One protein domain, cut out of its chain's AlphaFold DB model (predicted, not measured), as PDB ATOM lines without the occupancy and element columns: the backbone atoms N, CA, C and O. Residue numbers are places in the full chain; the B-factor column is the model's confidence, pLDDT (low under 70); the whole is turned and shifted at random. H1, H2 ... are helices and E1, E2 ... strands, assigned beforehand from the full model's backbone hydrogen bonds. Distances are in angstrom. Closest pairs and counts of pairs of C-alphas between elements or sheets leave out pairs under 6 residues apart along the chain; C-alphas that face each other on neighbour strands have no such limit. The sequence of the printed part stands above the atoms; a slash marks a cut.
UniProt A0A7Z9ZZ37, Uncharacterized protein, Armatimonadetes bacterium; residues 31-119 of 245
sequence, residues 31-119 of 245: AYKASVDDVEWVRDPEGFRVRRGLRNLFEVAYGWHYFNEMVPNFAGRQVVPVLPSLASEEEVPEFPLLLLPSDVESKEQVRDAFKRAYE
ATOM      1  N   ALA A  31      -5.646  -6.242   4.706       95.50
ATOM      2  CA  ALA A  31      -6.128  -6.404   6.074       95.50
ATOM      3  C   ALA A  31      -5.391  -5.444   7.013       95.50
ATOM      4  O   ALA A  31      -4.318  -4.947   6.676       95.50
ATOM      5  N   TYR A  32      -5.948  -5.196   8.196       95.19
ATOM      6  CA  TYR A  32      -5.289  -4.434   9.258       95.19
ATOM      7  C   TYR A  32      -5.145  -5.300  10.508       95.19
ATOM      8  O   TYR A  32      -6.147  -5.810  11.008       95.19
ATOM      9  N   LYS A  33      -3.927  -5.463  11.031       94.00
ATOM     10  CA  LYS A  33      -3.686  -6.111  12.327       94.00
ATOM     11  C   LYS A  33      -3.719  -5.056  13.425       94.00
ATOM     12  O   LYS A  33      -2.839  -4.202  13.497       94.00
ATOM     13  N   ALA A  34      -4.742  -5.123  14.272       91.94
ATOM     14  CA  ALA A  34      -4.907  -4.185  15.370       91.94
ATOM     15  C   ALA A  34      -3.810  -4.342  16.431       91.94
ATOM     16  O   ALA A  34      -3.252  -5.420  16.632       91.94
ATOM     17  N   SER A  35      -3.542  -3.260  17.151       89.69
ATOM     18  CA  SER A  35      -2.780  -3.254  18.401       89.69
ATOM     19  C   SER A  35      -3.707  -3.257  19.614       89.69
ATOM     20  O   SER A  35      -4.904  -3.010  19.500       89.69
ATOM     21  N   VAL A  36      -3.155  -3.528  20.798       85.94
ATOM     22  CA  VAL A  36      -3.906  -3.427  22.063       85.94
ATOM     23  C   VAL A  36      -4.466  -2.012  22.259       85.94
ATOM     24  O   VAL A  36      -5.606  -1.861  22.689       85.94
ATOM     25  N   ASP A  37      -3.723  -0.989  21.839       82.56
ATOM     26  CA  ASP A  37      -4.127   0.419  21.948       82.56
ATOM     27  C   ASP A  37      -5.304   0.794  21.029       82.56
ATOM     28  O   ASP A  37      -5.924   1.842  21.197       82.56
ATOM     29  N   ASP A  38      -5.625  -0.038  20.034       82.44
ATOM     30  CA  ASP A  38      -6.756   0.192  19.129       82.44
ATOM     31  C   ASP A  38      -8.105  -0.212  19.749       82.44
ATOM     32  O   ASP A  38      -9.162   0.068  19.181       82.44
ATOM     33  N   VAL A  39      -8.081  -0.870  20.914       69.88
ATOM     34  CA  VAL A  39      -9.269  -1.346  21.640       69.88
ATOM     35  C   VAL A  39      -9.946  -0.222  22.436       69.88
ATOM     36  O   VAL A  39     -11.101  -0.367  22.833       69.88
ATOM     37  N   GLU A  40      -9.281   0.914  22.661       65.31
ATOM     38  CA  GLU A  40      -9.868   2.034  23.399       65.31
ATOM     39  C   GLU A  40     -10.900   2.799  22.549       65.31
ATOM     40  O   GLU A  40     -10.619   3.822  21.927       65.31
ATOM     41  N   TRP A  41     -12.137   2.299  22.546       64.06
ATOM     42  CA  TRP A  41     -13.316   3.015  22.062       64.06
ATOM     43  C   TRP A  41     -13.859   3.881  23.193       64.06
ATOM     44  O   TRP A  41     -14.652   3.426  24.020       64.06
ATOM     45  N   VAL A  42     -13.441   5.143  23.253       60.16
ATOM     46  CA  VAL A  42     -14.009   6.068  24.238       60.16
ATOM     47  C   VAL A  42     -15.307   6.635  23.674       60.16
ATOM     48  O   VAL A  42     -15.323   7.258  22.609       60.16
ATOM     49  N   ARG A  43     -16.412   6.401  24.388       59.16
ATOM     50  CA  ARG A  43     -17.694   7.051  24.107       59.16
ATOM     51  C   ARG A  43     -17.549   8.537  24.431       59.16
ATOM     52  O   ARG A  43     -17.343   8.903  25.584       59.16
ATOM     53  N   ASP A  44     -17.630   9.362  23.405       63.59
ATOM     54  CA  ASP A  44     -17.519  10.816  23.448       63.59
ATOM     55  C   ASP A  44     -18.935  11.416  23.282       63.59
ATOM     56  O   ASP A  44     -19.769  10.826  22.586       63.59
ATOM     57  N   PRO A  45     -19.272  12.552  23.916       59.66
ATOM     58  CA  PRO A  45     -20.504  13.286  23.622       59.66
ATOM     59  C   PRO A  45     -20.767  13.530  22.125       59.66
ATOM     60  O   PRO A  45     -21.928  13.567  21.720       59.66
ATOM     61  N   GLU A  46     -19.718  13.652  21.306       62.09
ATOM     62  CA  GLU A  46     -19.816  13.849  19.851       62.09
ATOM     63  C   GLU A  46     -19.784  12.542  19.033       62.09
ATOM     64  O   GLU A  46     -19.854  12.586  17.805       62.09
ATOM     65  N   GLY A  47     -19.688  11.372  19.679       64.75
ATOM     66  CA  GLY A  47     -19.680  10.069  19.007       64.75
ATOM     67  C   GLY A  47     -18.721   9.053  19.626       64.75
ATOM     68  O   GLY A  47     -18.645   8.888  20.839       64.75
ATOM     69  N   PHE A  48     -17.994   8.316  18.790       62.62
ATOM     70  CA  PHE A  48     -16.938   7.409  19.242       62.62
ATOM     71  C   PHE A  48     -15.579   8.005  18.900       62.62
ATOM     72  O   PHE A  48     -15.309   8.337  17.744       62.62
ATOM     73  N   ARG A  49     -14.699   8.117  19.895       68.31
ATOM     74  CA  ARG A  49     -13.312   8.509  19.674       68.31
ATOM     75  C   ARG A  49     -12.483   7.259  19.409       68.31
ATOM     76  O   ARG A  49     -12.219   6.480  20.318       68.31
ATOM     77  N   VAL A  50     -12.078   7.090  18.154       75.38
ATOM     78  CA  VAL A  50     -11.104   6.079  17.723       75.38
ATOM     79  C   VAL A  50      -9.689   6.654  17.750       75.38
ATOM     80  O   VAL A  50      -9.489   7.861  17.556       75.38
ATOM     81  N   ARG A  51      -8.683   5.793  17.951       83.50
ATOM     82  CA  ARG A  51      -7.273   6.175  17.797       83.50
ATOM     83  C   ARG A  51      -7.054   6.801  16.417       83.50
ATOM     84  O   ARG A  51      -7.619   6.359  15.418       83.50
ATOM     85  N   ARG A  52      -6.189   7.818  16.353       85.69
ATOM     86  CA  ARG A  52      -5.882   8.556  15.114       85.69
ATOM     87  C   ARG A  52      -5.528   7.633  13.942       85.69
ATOM     88  O   ARG A  52      -5.985   7.890  12.836       85.69
ATOM     89  N   GLY A  53      -4.766   6.568  14.198       88.31
ATOM     90  CA  GLY A  53      -4.383   5.590  13.178       88.31
ATOM     91  C   GLY A  53      -5.589   4.901  12.532       88.31
ATOM     92  O   GLY A  53      -5.807   5.016  11.329       88.31
ATOM     93  N   LEU A  54      -6.445   4.281  13.350       87.50
ATOM     94  CA  LEU A  54      -7.704   3.690  12.888       87.50
ATOM     95  C   LEU A  54      -8.626   4.708  12.207       87.50
ATOM     96  O   LEU A  54      -9.254   4.388  11.200       87.50
ATOM     97  N   ARG A  55      -8.681   5.948  12.710       87.38
ATOM     98  CA  ARG A  55      -9.439   7.025  12.061       87.38
ATOM     99  C   ARG A  55      -8.940   7.289  10.643       87.38
ATOM    100  O   ARG A  55      -9.750   7.366   9.725       87.38
ATOM    101  N   ASN A  56      -7.626   7.410  10.455       91.56
ATOM    102  CA  ASN A  56      -7.040   7.603   9.130       91.56
ATOM    103  C   ASN A  56      -7.365   6.423   8.209       91.56
ATOM    104  O   ASN A  56      -7.738   6.647   7.058       91.56
ATOM    105  N   LEU A  57      -7.257   5.189   8.722       91.75
ATOM    106  CA  LEU A  57      -7.598   3.980   7.978       91.75
ATOM    107  C   LEU A  57      -9.049   4.021   7.498       91.75
ATOM    108  O   LEU A  57      -9.288   3.866   6.306       91.75
ATOM    109  N   PHE A  58     -10.010   4.259   8.391       88.69
ATOM    110  CA  PHE A  58     -11.432   4.249   8.045       88.69
ATOM    111  C   PHE A  58     -11.838   5.425   7.161       88.69
ATOM    112  O   PHE A  58     -12.542   5.222   6.177       88.69
ATOM    113  N   GLU A  59     -11.346   6.636   7.421       89.19
ATOM    114  CA  GLU A  59     -11.643   7.785   6.558       89.19
ATOM    115  C   GLU A  59     -11.095   7.578   5.137       89.19
ATOM    116  O   GLU A  59     -11.755   7.941   4.164       89.19
ATOM    117  N   VAL A  60      -9.919   6.957   4.986       91.69
ATOM    118  CA  VAL A  60      -9.365   6.646   3.661       91.69
ATOM    119  C   VAL A  60     -10.060   5.450   3.023       91.69
ATOM    120  O   VAL A  60     -10.363   5.524   1.834       91.69
ATOM    121  N   ALA A  61     -10.310   4.370   3.767       90.38
ATOM    122  CA  ALA A  61     -10.917   3.146   3.250       90.38
ATOM    123  C   ALA A  61     -12.376   3.367   2.847       90.38
ATOM    124  O   ALA A  61     -12.768   2.946   1.762       90.38
ATOM    125  N   TYR A  62     -13.137   4.052   3.705       88.62
ATOM    126  CA  TYR A  62     -14.594   4.126   3.663       88.62
ATOM    127  C   TYR A  62     -15.146   5.499   3.277       88.62
ATOM    128  O   TYR A  62     -16.333   5.601   2.988       88.62
ATOM    129  N   GLY A  63     -14.308   6.539   3.221       86.69
ATOM    130  CA  GLY A  63     -14.741   7.872   2.799       86.69
ATOM    131  C   GLY A  63     -15.702   8.536   3.783       86.69
ATOM    132  O   GLY A  63     -16.614   9.234   3.350       86.69
ATOM    133  N   TRP A  64     -15.522   8.300   5.086       80.12
ATOM    134  CA  TRP A  64     -16.442   8.806   6.102       80.12
ATOM    135  C   TRP A  64     -16.547  10.334   6.117       80.12
ATOM    136  O   TRP A  64     -15.535  11.022   6.279       80.12
ATOM    137  N   HIS A  65     -17.768  10.867   5.987       70.19
ATOM    138  CA  HIS A  65     -18.052  12.292   6.192       70.19
ATOM    139  C   HIS A  65     -18.558  12.597   7.609       70.19
ATOM    140  O   HIS A  65     -18.343  13.703   8.107       70.19
ATOM    141  N   TYR A  66     -19.203  11.631   8.267       72.50
ATOM    142  CA  TYR A  66     -19.682  11.715   9.651       72.50
ATOM    143  C   TYR A  66     -19.432  10.402  10.406       72.50
ATOM    144  O   TYR A  66     -19.225   9.349   9.810       72.50
ATOM    145  N   PHE A  67     -19.401  10.468  11.740       68.94
ATOM    146  CA  PHE A  67     -18.937   9.363  12.595       68.94
ATOM    147  C   PHE A  67     -19.878   8.146  12.637       68.94
ATOM    148  O   PHE A  67     -19.485   7.089  13.124       68.94
ATOM    149  N   ASN A  68     -21.122   8.302  12.184       73.69
ATOM    150  CA  ASN A  68     -22.178   7.293  12.234       73.69
ATOM    151  C   ASN A  68     -22.696   6.894  10.844       73.69
ATOM    152  O   ASN A  68     -23.824   6.414  10.743       73.69
ATOM    153  N   GLU A  69     -21.897   7.091   9.792       80.12
ATOM    154  CA  GLU A  69     -22.199   6.536   8.469       80.12
ATOM    155  C   GLU A  69     -22.288   5.011   8.524       80.12
ATOM    156  O   GLU A  69     -21.353   4.327   8.945       80.12
ATOM    157  N   MET A  70     -23.421   4.474   8.080       85.00
ATOM    158  CA  MET A  70     -23.654   3.040   7.947       85.00
ATOM    159  C   MET A  70     -23.157   2.514   6.601       85.00
ATOM    160  O   MET A  70     -22.766   1.349   6.504       85.00
ATOM    161  N   VAL A  71     -23.197   3.351   5.563       89.12
ATOM    162  CA  VAL A  71     -22.803   2.975   4.204       89.12
ATOM    163  C   VAL A  71     -21.509   3.686   3.803       89.12
ATOM    164  O   VAL A  71     -21.471   4.913   3.782       89.12
ATOM    165  N   PRO A  72     -20.450   2.952   3.428       89.50
ATOM    166  CA  PRO A  72     -19.224   3.583   2.958       89.50
ATOM    167  C   PRO A  72     -19.385   4.358   1.637       89.50
ATOM    168  O   PRO A  72     -20.024   3.886   0.701       89.50
ATOM    169  N   ASN A  73     -18.715   5.503   1.505       87.00
ATOM    170  CA  ASN A  73     -18.782   6.396   0.341       87.00
ATOM    171  C   ASN A  73     -17.697   6.110  -0.716       87.00
ATOM    172  O   ASN A  73     -16.934   7.002  -1.097       87.00
ATOM    173  N   PHE A  74     -17.578   4.875  -1.207       82.56
ATOM    174  CA  PHE A  74     -16.603   4.553  -2.258       82.56
ATOM    175  C   PHE A  74     -17.065   3.396  -3.155       82.56
ATOM    176  O   PHE A  74     -17.744   2.479  -2.704       82.56
ATOM    177  N   ALA A  75     -16.591   3.372  -4.401       80.44
ATOM    178  CA  ALA A  75     -16.653   2.188  -5.254       80.44
ATOM    179  C   ALA A  75     -15.296   1.469  -5.273       80.44
ATOM    180  O   ALA A  75     -14.243   2.112  -5.296       80.44
ATOM    181  N   GLY A  76     -15.316   0.136  -5.268       78.94
ATOM    182  CA  GLY A  76     -14.170  -0.668  -5.687       78.94
ATOM    183  C   GLY A  76     -13.206  -1.142  -4.604       78.94
ATOM    184  O   GLY A  76     -12.170  -1.716  -4.927       78.94
ATOM    185  N   ARG A  77     -13.521  -0.947  -3.323       83.00
ATOM    186  CA  ARG A  77     -12.733  -1.501  -2.207       83.00
ATOM    187  C   ARG A  77     -13.578  -2.464  -1.385       83.00
ATOM    188  O   ARG A  77     -14.782  -2.304  -1.271       83.00
ATOM    189  N   GLN A  78     -12.976  -3.484  -0.801       82.31
ATOM    190  CA  GLN A  78     -13.713  -4.320   0.146       82.31
ATOM    191  C   GLN A  78     -13.753  -3.672   1.530       82.31
ATOM    192  O   GLN A  78     -12.956  -2.783   1.841       82.31
ATOM    193  N   VAL A  79     -14.672  -4.146   2.375       86.44
ATOM    194  CA  VAL A  79     -14.595  -3.894   3.818       86.44
ATOM    195  C   VAL A  79     -13.260  -4.450   4.306       86.44
ATOM    196  O   VAL A  79     -12.977  -5.630   4.110       86.44
ATOM    197  N   VAL A  80     -12.426  -3.596   4.896       91.75
ATOM    198  CA  VAL A  80     -11.096  -3.976   5.376       91.75
ATOM    199  C   VAL A  80     -11.273  -4.829   6.632       91.75
ATOM    200  O   VAL A  80     -11.788  -4.319   7.632       91.75
ATOM    201  N   PRO A  81     -10.861  -6.107   6.620       92.19
ATOM    202  CA  PRO A  81     -10.879  -6.922   7.819       92.19
ATOM    203  C   PRO A  81      -9.895  -6.356   8.846       92.19
ATOM    204  O   PRO A  81      -8.734  -6.077   8.540       92.19
ATOM    205  N   VAL A  82     -10.379  -6.210  10.078       92.00
ATOM    206  CA  VAL A  82      -9.569  -5.853  11.243       92.00
ATOM    207  C   VAL A  82      -9.303  -7.126  12.032       92.00
ATOM    208  O   VAL A  82     -10.224  -7.741  12.568       92.00
ATOM    209  N   LEU A  83      -8.041  -7.537  12.066       92.81
ATOM    210  CA  LEU A  83      -7.585  -8.723  12.771       92.81
ATOM    211  C   LEU A  83      -7.254  -8.365  14.226       92.81
ATOM    212  O   LEU A  83      -6.635  -7.322  14.461       92.81
ATOM    213  N   PRO A  84      -7.625  -9.211  15.203       90.56
ATOM    214  CA  PRO A  84      -7.288  -8.983  16.602       90.56
ATOM    215  C   PRO A  84      -5.776  -8.911  16.834       90.56
ATOM    216  O   PRO A  84      -5.007  -9.638  16.205       90.56
ATOM    217  N   SER A  85      -5.357  -8.112  17.816       90.44
ATOM    218  CA  SER A  85      -3.949  -8.013  18.229       90.44
ATOM    219  C   SER A  85      -3.369  -9.337  18.725       90.44
ATOM    220  O   SER A  85      -2.179  -9.590  18.559       90.44
ATOM    221  N   LEU A  86      -4.218 -10.191  19.299       90.25
ATOM    222  CA  LEU A  86      -3.855 -11.505  19.828       90.25
ATOM    223  C   LEU A  86      -3.824 -12.614  18.768       90.25
ATOM    224  O   LEU A  86      -3.423 -13.725  19.098       90.25
ATOM    225  N   ALA A  87      -4.249 -12.345  17.527       89.50
ATOM    226  CA  ALA A  87      -4.203 -13.346  16.466       89.50
ATOM    227  C   ALA A  87      -2.742 -13.707  16.159       89.50
ATOM    228  O   ALA A  87      -1.928 -12.836  15.802       89.50
ATOM    229  N   SER A  88      -2.414 -14.990  16.319       87.44
ATOM    230  CA  SER A  88      -1.087 -15.508  16.002       87.44
ATOM    231  C   SER A  88      -0.829 -15.426  14.498       87.44
ATOM    232  O   SER A  88      -1.760 -15.373  13.697       87.44
ATOM    233  N   GLU A  89       0.440 -15.370  14.092       84.19
ATOM    234  CA  GLU A  89       0.791 -15.260  12.668       84.19
ATOM    235  C   GLU A  89       0.280 -16.450  11.847       84.19
ATOM    236  O   GLU A  89      -0.150 -16.261  10.716       84.19
ATOM    237  N   GLU A  90       0.227 -17.641  12.448       87.50
ATOM    238  CA  GLU A  90      -0.291 -18.865  11.824       87.50
ATOM    239  C   GLU A  90      -1.815 -18.829  11.592       87.50
ATOM    240  O   GLU A  90      -2.331 -19.510  10.707       87.50
ATOM    241  N   GLU A  91      -2.553 -18.036  12.376       87.38
ATOM    242  CA  GLU A  91      -4.011 -17.888  12.264       87.38
ATOM    243  C   GLU A  91      -4.428 -16.774  11.299       87.38
ATOM    244  O   GLU A  91      -5.589 -16.725  10.874       87.38
ATOM    245  N   VAL A  92      -3.509 -15.861  10.971       87.44
ATOM    246  CA  VAL A  92      -3.765 -14.756  10.051       87.44
ATOM    247  C   VAL A  92      -3.760 -15.295   8.619       87.44
ATOM    248  O   VAL A  92      -2.737 -15.798   8.162       87.44
ATOM    249  N   PRO A  93      -4.879 -15.183   7.874       88.06
ATOM    250  CA  PRO A  93      -4.874 -15.509   6.455       88.06
ATOM    251  C   PRO A  93      -3.823 -14.686   5.712       88.06
ATOM    252  O   PRO A  93      -3.579 -13.530   6.053       88.06
ATOM    253  N   GLU A  94      -3.245 -15.249   4.658       88.75
ATOM    254  CA  GLU A  94      -2.348 -14.486   3.799       88.75
ATOM    255  C   GLU A  94      -3.136 -13.398   3.056       88.75
ATOM    256  O   GLU A  94      -4.058 -13.679   2.286       88.75
ATOM    257  N   PHE A  95      -2.755 -12.143   3.292       91.62
ATOM    258  CA  PHE A  95      -3.244 -10.987   2.552       91.62
ATOM    259  C   PHE A  95      -2.092 -10.407   1.727       91.62
ATOM    260  O   PHE A  95      -0.979 -10.308   2.243       91.62
ATOM    261  N   PRO A  96      -2.340  -9.950   0.485       92.12
ATOM    262  CA  PRO A  96      -1.333  -9.239  -0.306       92.12
ATOM    263  C   PRO A  96      -0.695  -8.057   0.433       92.12
ATOM    264  O   PRO A  96       0.481  -7.761   0.229       92.12
ATOM    265  N   LEU A  97      -1.465  -7.385   1.291       94.44
ATOM    266  CA  LEU A  97      -0.974  -6.353   2.187       94.44
ATOM    267  C   LEU A  97      -1.615  -6.489   3.571       94.44
ATOM    268  O   LEU A  97      -2.828  -6.346   3.727       94.44
ATOM    269  N   LEU A  98      -0.781  -6.695   4.587       95.12
ATOM    270  CA  LEU A  98      -1.176  -6.607   5.986       95.12
ATOM    271  C   LEU A  98      -0.665  -5.287   6.568       95.12
ATOM    272  O   LEU A  98       0.539  -5.094   6.699       95.12
ATOM    273  N   LEU A  99      -1.583  -4.383   6.898       95.75
ATOM    274  CA  LEU A  99      -1.278  -3.113   7.545       95.75
ATOM    275  C   LEU A  99      -1.112  -3.300   9.048       95.75
ATOM    276  O   LEU A  99      -1.910  -3.982   9.692       95.75
ATOM    277  N   LEU A 100      -0.112  -2.628   9.598       94.50
ATOM    278  CA  LEU A 100       0.151  -2.506  11.023       94.50
ATOM    279  C   LEU A 100      -0.197  -1.085  11.505       94.50
ATOM    280  O   LEU A 100      -0.376  -0.176  10.688       94.50
ATOM    281  N   PRO A 101      -0.270  -0.838  12.826       93.38
ATOM    282  CA  PRO A 101      -0.550   0.495  13.365       93.38
ATOM    283  C   PRO A 101       0.396   1.592  12.849       93.38
ATOM    284  O   PRO A 101      -0.031   2.729  12.654       93.38
ATOM    285  N   SER A 102       1.660   1.250  12.579       93.81
ATOM    286  CA  SER A 102       2.659   2.160  12.003       93.81
ATOM    287  C   SER A 102       2.354   2.581  10.561       93.81
ATOM    288  O   SER A 102       2.809   3.631  10.119       93.81
ATOM    289  N   ASP A 103       1.572   1.795   9.817       95.62
ATOM    290  CA  ASP A 103       1.237   2.078   8.415       95.62
ATOM    291  C   ASP A 103       0.039   3.025   8.264       95.62
ATOM    292  O   ASP A 103      -0.269   3.483   7.163       95.62
ATOM    293  N   VAL A 104      -0.663   3.312   9.365       94.94
ATOM    294  CA  VAL A 104      -1.901   4.103   9.371       94.94
ATOM    295  C   VAL A 104      -1.761   5.426  10.136       94.94
ATOM    296  O   VAL A 104      -2.749   6.120  10.370       94.94
ATOM    297  N   GLU A 105      -0.544   5.831  10.503       94.00
ATOM    298  CA  GLU A 105      -0.277   7.065  11.262       94.00
ATOM    299  C   GLU A 105      -0.705   8.348  10.523       94.00
ATOM    300  O   GLU A 105      -1.070   9.349  11.155       94.00
ATOM    301  N   SER A 106      -0.748   8.304   9.189       95.75
ATOM    302  CA  SER A 106      -1.232   9.384   8.323       95.75
ATOM    303  C   SER A 106      -2.155   8.866   7.221       95.75
ATOM    304  O   SER A 106      -2.065   7.715   6.798       95.75
ATOM    305  N   LYS A 107      -3.042   9.726   6.705       95.25
ATOM    306  CA  LYS A 107      -3.932   9.366   5.588       95.25
ATOM    307  C   LYS A 107      -3.154   9.104   4.306       95.25
ATOM    308  O   LYS A 107      -3.576   8.304   3.481       95.25
ATOM    309  N   GLU A 108      -2.046   9.806   4.119       96.75
ATOM    310  CA  GLU A 108      -1.176   9.708   2.952       96.75
ATOM    311  C   GLU A 108      -0.561   8.307   2.868       96.75
ATOM    312  O   GLU A 108      -0.720   7.650   1.842       96.75
ATOM    313  N   GLN A 109      -0.014   7.791   3.978       96.38
ATOM    314  CA  GLN A 109       0.482   6.409   4.055       96.38
ATOM    315  C   GLN A 109      -0.610   5.388   3.715       96.38
ATOM    316  O   GLN A 109      -0.371   4.474   2.924       96.38
ATOM    317  N   VAL A 110      -1.830   5.568   4.242       95.75
ATOM    318  CA  VAL A 110      -2.949   4.662   3.935       95.75
ATOM    319  C   VAL A 110      -3.317   4.721   2.452       95.75
ATOM    320  O   VAL A 110      -3.533   3.684   1.828       95.75
ATOM    321  N   ARG A 111      -3.369   5.916   1.848       95.06
ATOM    322  CA  ARG A 111      -3.660   6.060   0.412       95.06
ATOM    323  C   ARG A 111      -2.604   5.366  -0.443       95.06
ATOM    324  O   ARG A 111      -2.977   4.667  -1.382       95.06
ATOM    325  N   ASP A 112      -1.327   5.505  -0.100       95.56
ATOM    326  CA  ASP A 112      -0.225   4.867  -0.824       95.56
ATOM    327  C   ASP A 112      -0.229   3.344  -0.656       95.56
ATOM    328  O   ASP A 112      -0.020   2.600  -1.617       95.56
ATOM    329  N   ALA A 113      -0.528   2.850   0.546       94.94
ATOM    330  CA  ALA A 113      -0.758   1.434   0.803       94.94
ATOM    331  C   ALA A 113      -1.896   0.866  -0.057       94.94
ATOM    332  O   ALA A 113      -1.710  -0.135  -0.748       94.94
ATOM    333  N   PHE A 114      -3.054   1.529  -0.071       93.31
ATOM    334  CA  PHE A 114      -4.206   1.092  -0.859       93.31
ATOM    335  C   PHE A 114      -3.911   1.165  -2.354       93.31
ATOM    336  O   PHE A 114      -4.248   0.240  -3.086       93.31
ATOM    337  N   LYS A 115      -3.245   2.229  -2.816       93.00
ATOM    338  CA  LYS A 115      -2.838   2.356  -4.216       93.00
ATOM    339  C   LYS A 115      -2.006   1.150  -4.653       93.00
ATOM    340  O   LYS A 115      -2.328   0.567  -5.677       93.00
ATOM    341  N   ARG A 116      -1.003   0.751  -3.861       93.12
ATOM    342  CA  ARG A 116      -0.169  -0.432  -4.140       93.12
ATOM    343  C   ARG A 116      -0.972  -1.732  -4.117       93.12
ATOM    344  O   ARG A 116      -0.850  -2.544  -5.023       93.12
ATOM    345  N   ALA A 117      -1.818  -1.925  -3.108       92.69
ATOM    346  CA  ALA A 117      -2.573  -3.169  -2.939       92.69
ATOM    347  C   ALA A 117      -3.623  -3.413  -4.041       92.69
ATOM    348  O   ALA A 117      -3.936  -4.561  -4.368       92.69
ATOM    349  N   TYR A 118      -4.168  -2.331  -4.603       90.81
ATOM    350  CA  TYR A 118      -5.163  -2.365  -5.674       90.81
ATOM    351  C   TYR A 118      -4.574  -2.082  -7.068       90.81
ATOM    352  O   TYR A 118      -5.321  -2.052  -8.046       90.81
ATOM    353  N   GLU A 119      -3.258  -1.892  -7.192       90.94
ATOM    354  CA  GLU A 119      -2.609  -1.654  -8.482       90.94
ATOM    355  C   GLU A 119      -2.808  -2.854  -9.421       90.94
ATOM    356  O   GLU A 119      -2.662  -4.010  -9.027       90.94
TER     357      GLU A 119
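This is residues 31 to 119 of the 245 residues of an uncharacterized protein of Armatimonadetes bacterium (UniProt A0A7Z9ZZ37). Two eleven-residue helices, H2 and H4, meet at a slant, with H4 beginning beside H2, and the short helix H3 touches both; next to this small helical core E1 and E4 make a short parallel strand pair, and the E2-E3 hairpin lies far out at one end. A long stretch with no named element, residues 63 to 96, loops round from H2 to E4, and its residues 82 to 83 pair with E1. The 89 printed residues hold four named helices and four named strands, in the order E1 H1 E2 E3 H2 E4 H3 H4; the sheets are E1 with E4, parallel, and E2 with E3, antiparallel. The class is mixed, helices and strands, with under half of the residues, 42 of 89, in named elements. The whole is compact, with a radius of gyration of the C-alphas of 13.2 A and spans of 39 by 30 by 22 A.

E1, residues 31 to 33, is the parallel neighbour of E4, residues 97 to 99, at 37 degrees; N 33 and O 99 are 2.8 A apart, within hydrogen-bond range. Residues 32 to 33 of E1 also pair, parallel, with residues 82 to 83. H1, residues 36 to 39, is close but not clearly touching H2, residues 52 to 62; their closest C-alphas, of Asp 38 and Leu 54, are 7.2 A apart. E2, residues 42 to 44, and E3, residues 47 to 49, form an antiparallel hairpin at 140 degrees, with N 44 and O 47 at 2.8 A and N 49 and O 42 at 2.9 A, both within hydrogen-bond range. H2 touches H3, residues 101 to 104, the closest C-alphas being those of Gly 53 and Val 104, 4.8 A apart. H2 also touches H4, residues 107 to 117, at a steep tilt of 50 degrees, the same way; the closest C-alphas, of Asn 56 and Lys 107, are 5.0 A apart. H3 and H4 touch only at the corner, where the closest C-alphas, of Val 104 and Val 110, are 5.6 A apart. In H2 and H4 every O i to N i+4 pair is within hydrogen-bond range; H1 and H3 are too short for such a pair, and each has its 1 O i to N i+3 pair within range.

E1 begins at C-alpha 31, (-6.128, -6.404, 6.074). H2 runs 15.1 A from C-alpha 52, (-5.882, 8.556, 15.114), to C-alpha 62. H4 runs 15.2 A and ends at C-alpha 117, (-2.573, -3.169, -2.939).

The C-alphas farthest apart, of Pro 45 and Glu 90, are 39.8 A apart. The printed part has no cut. The link from H2 to E4, 34 residues, is long, and the other links are tight. The mean pLDDT of the printed part is 85.7; residues 39 to 49 and residue 67 are under 70.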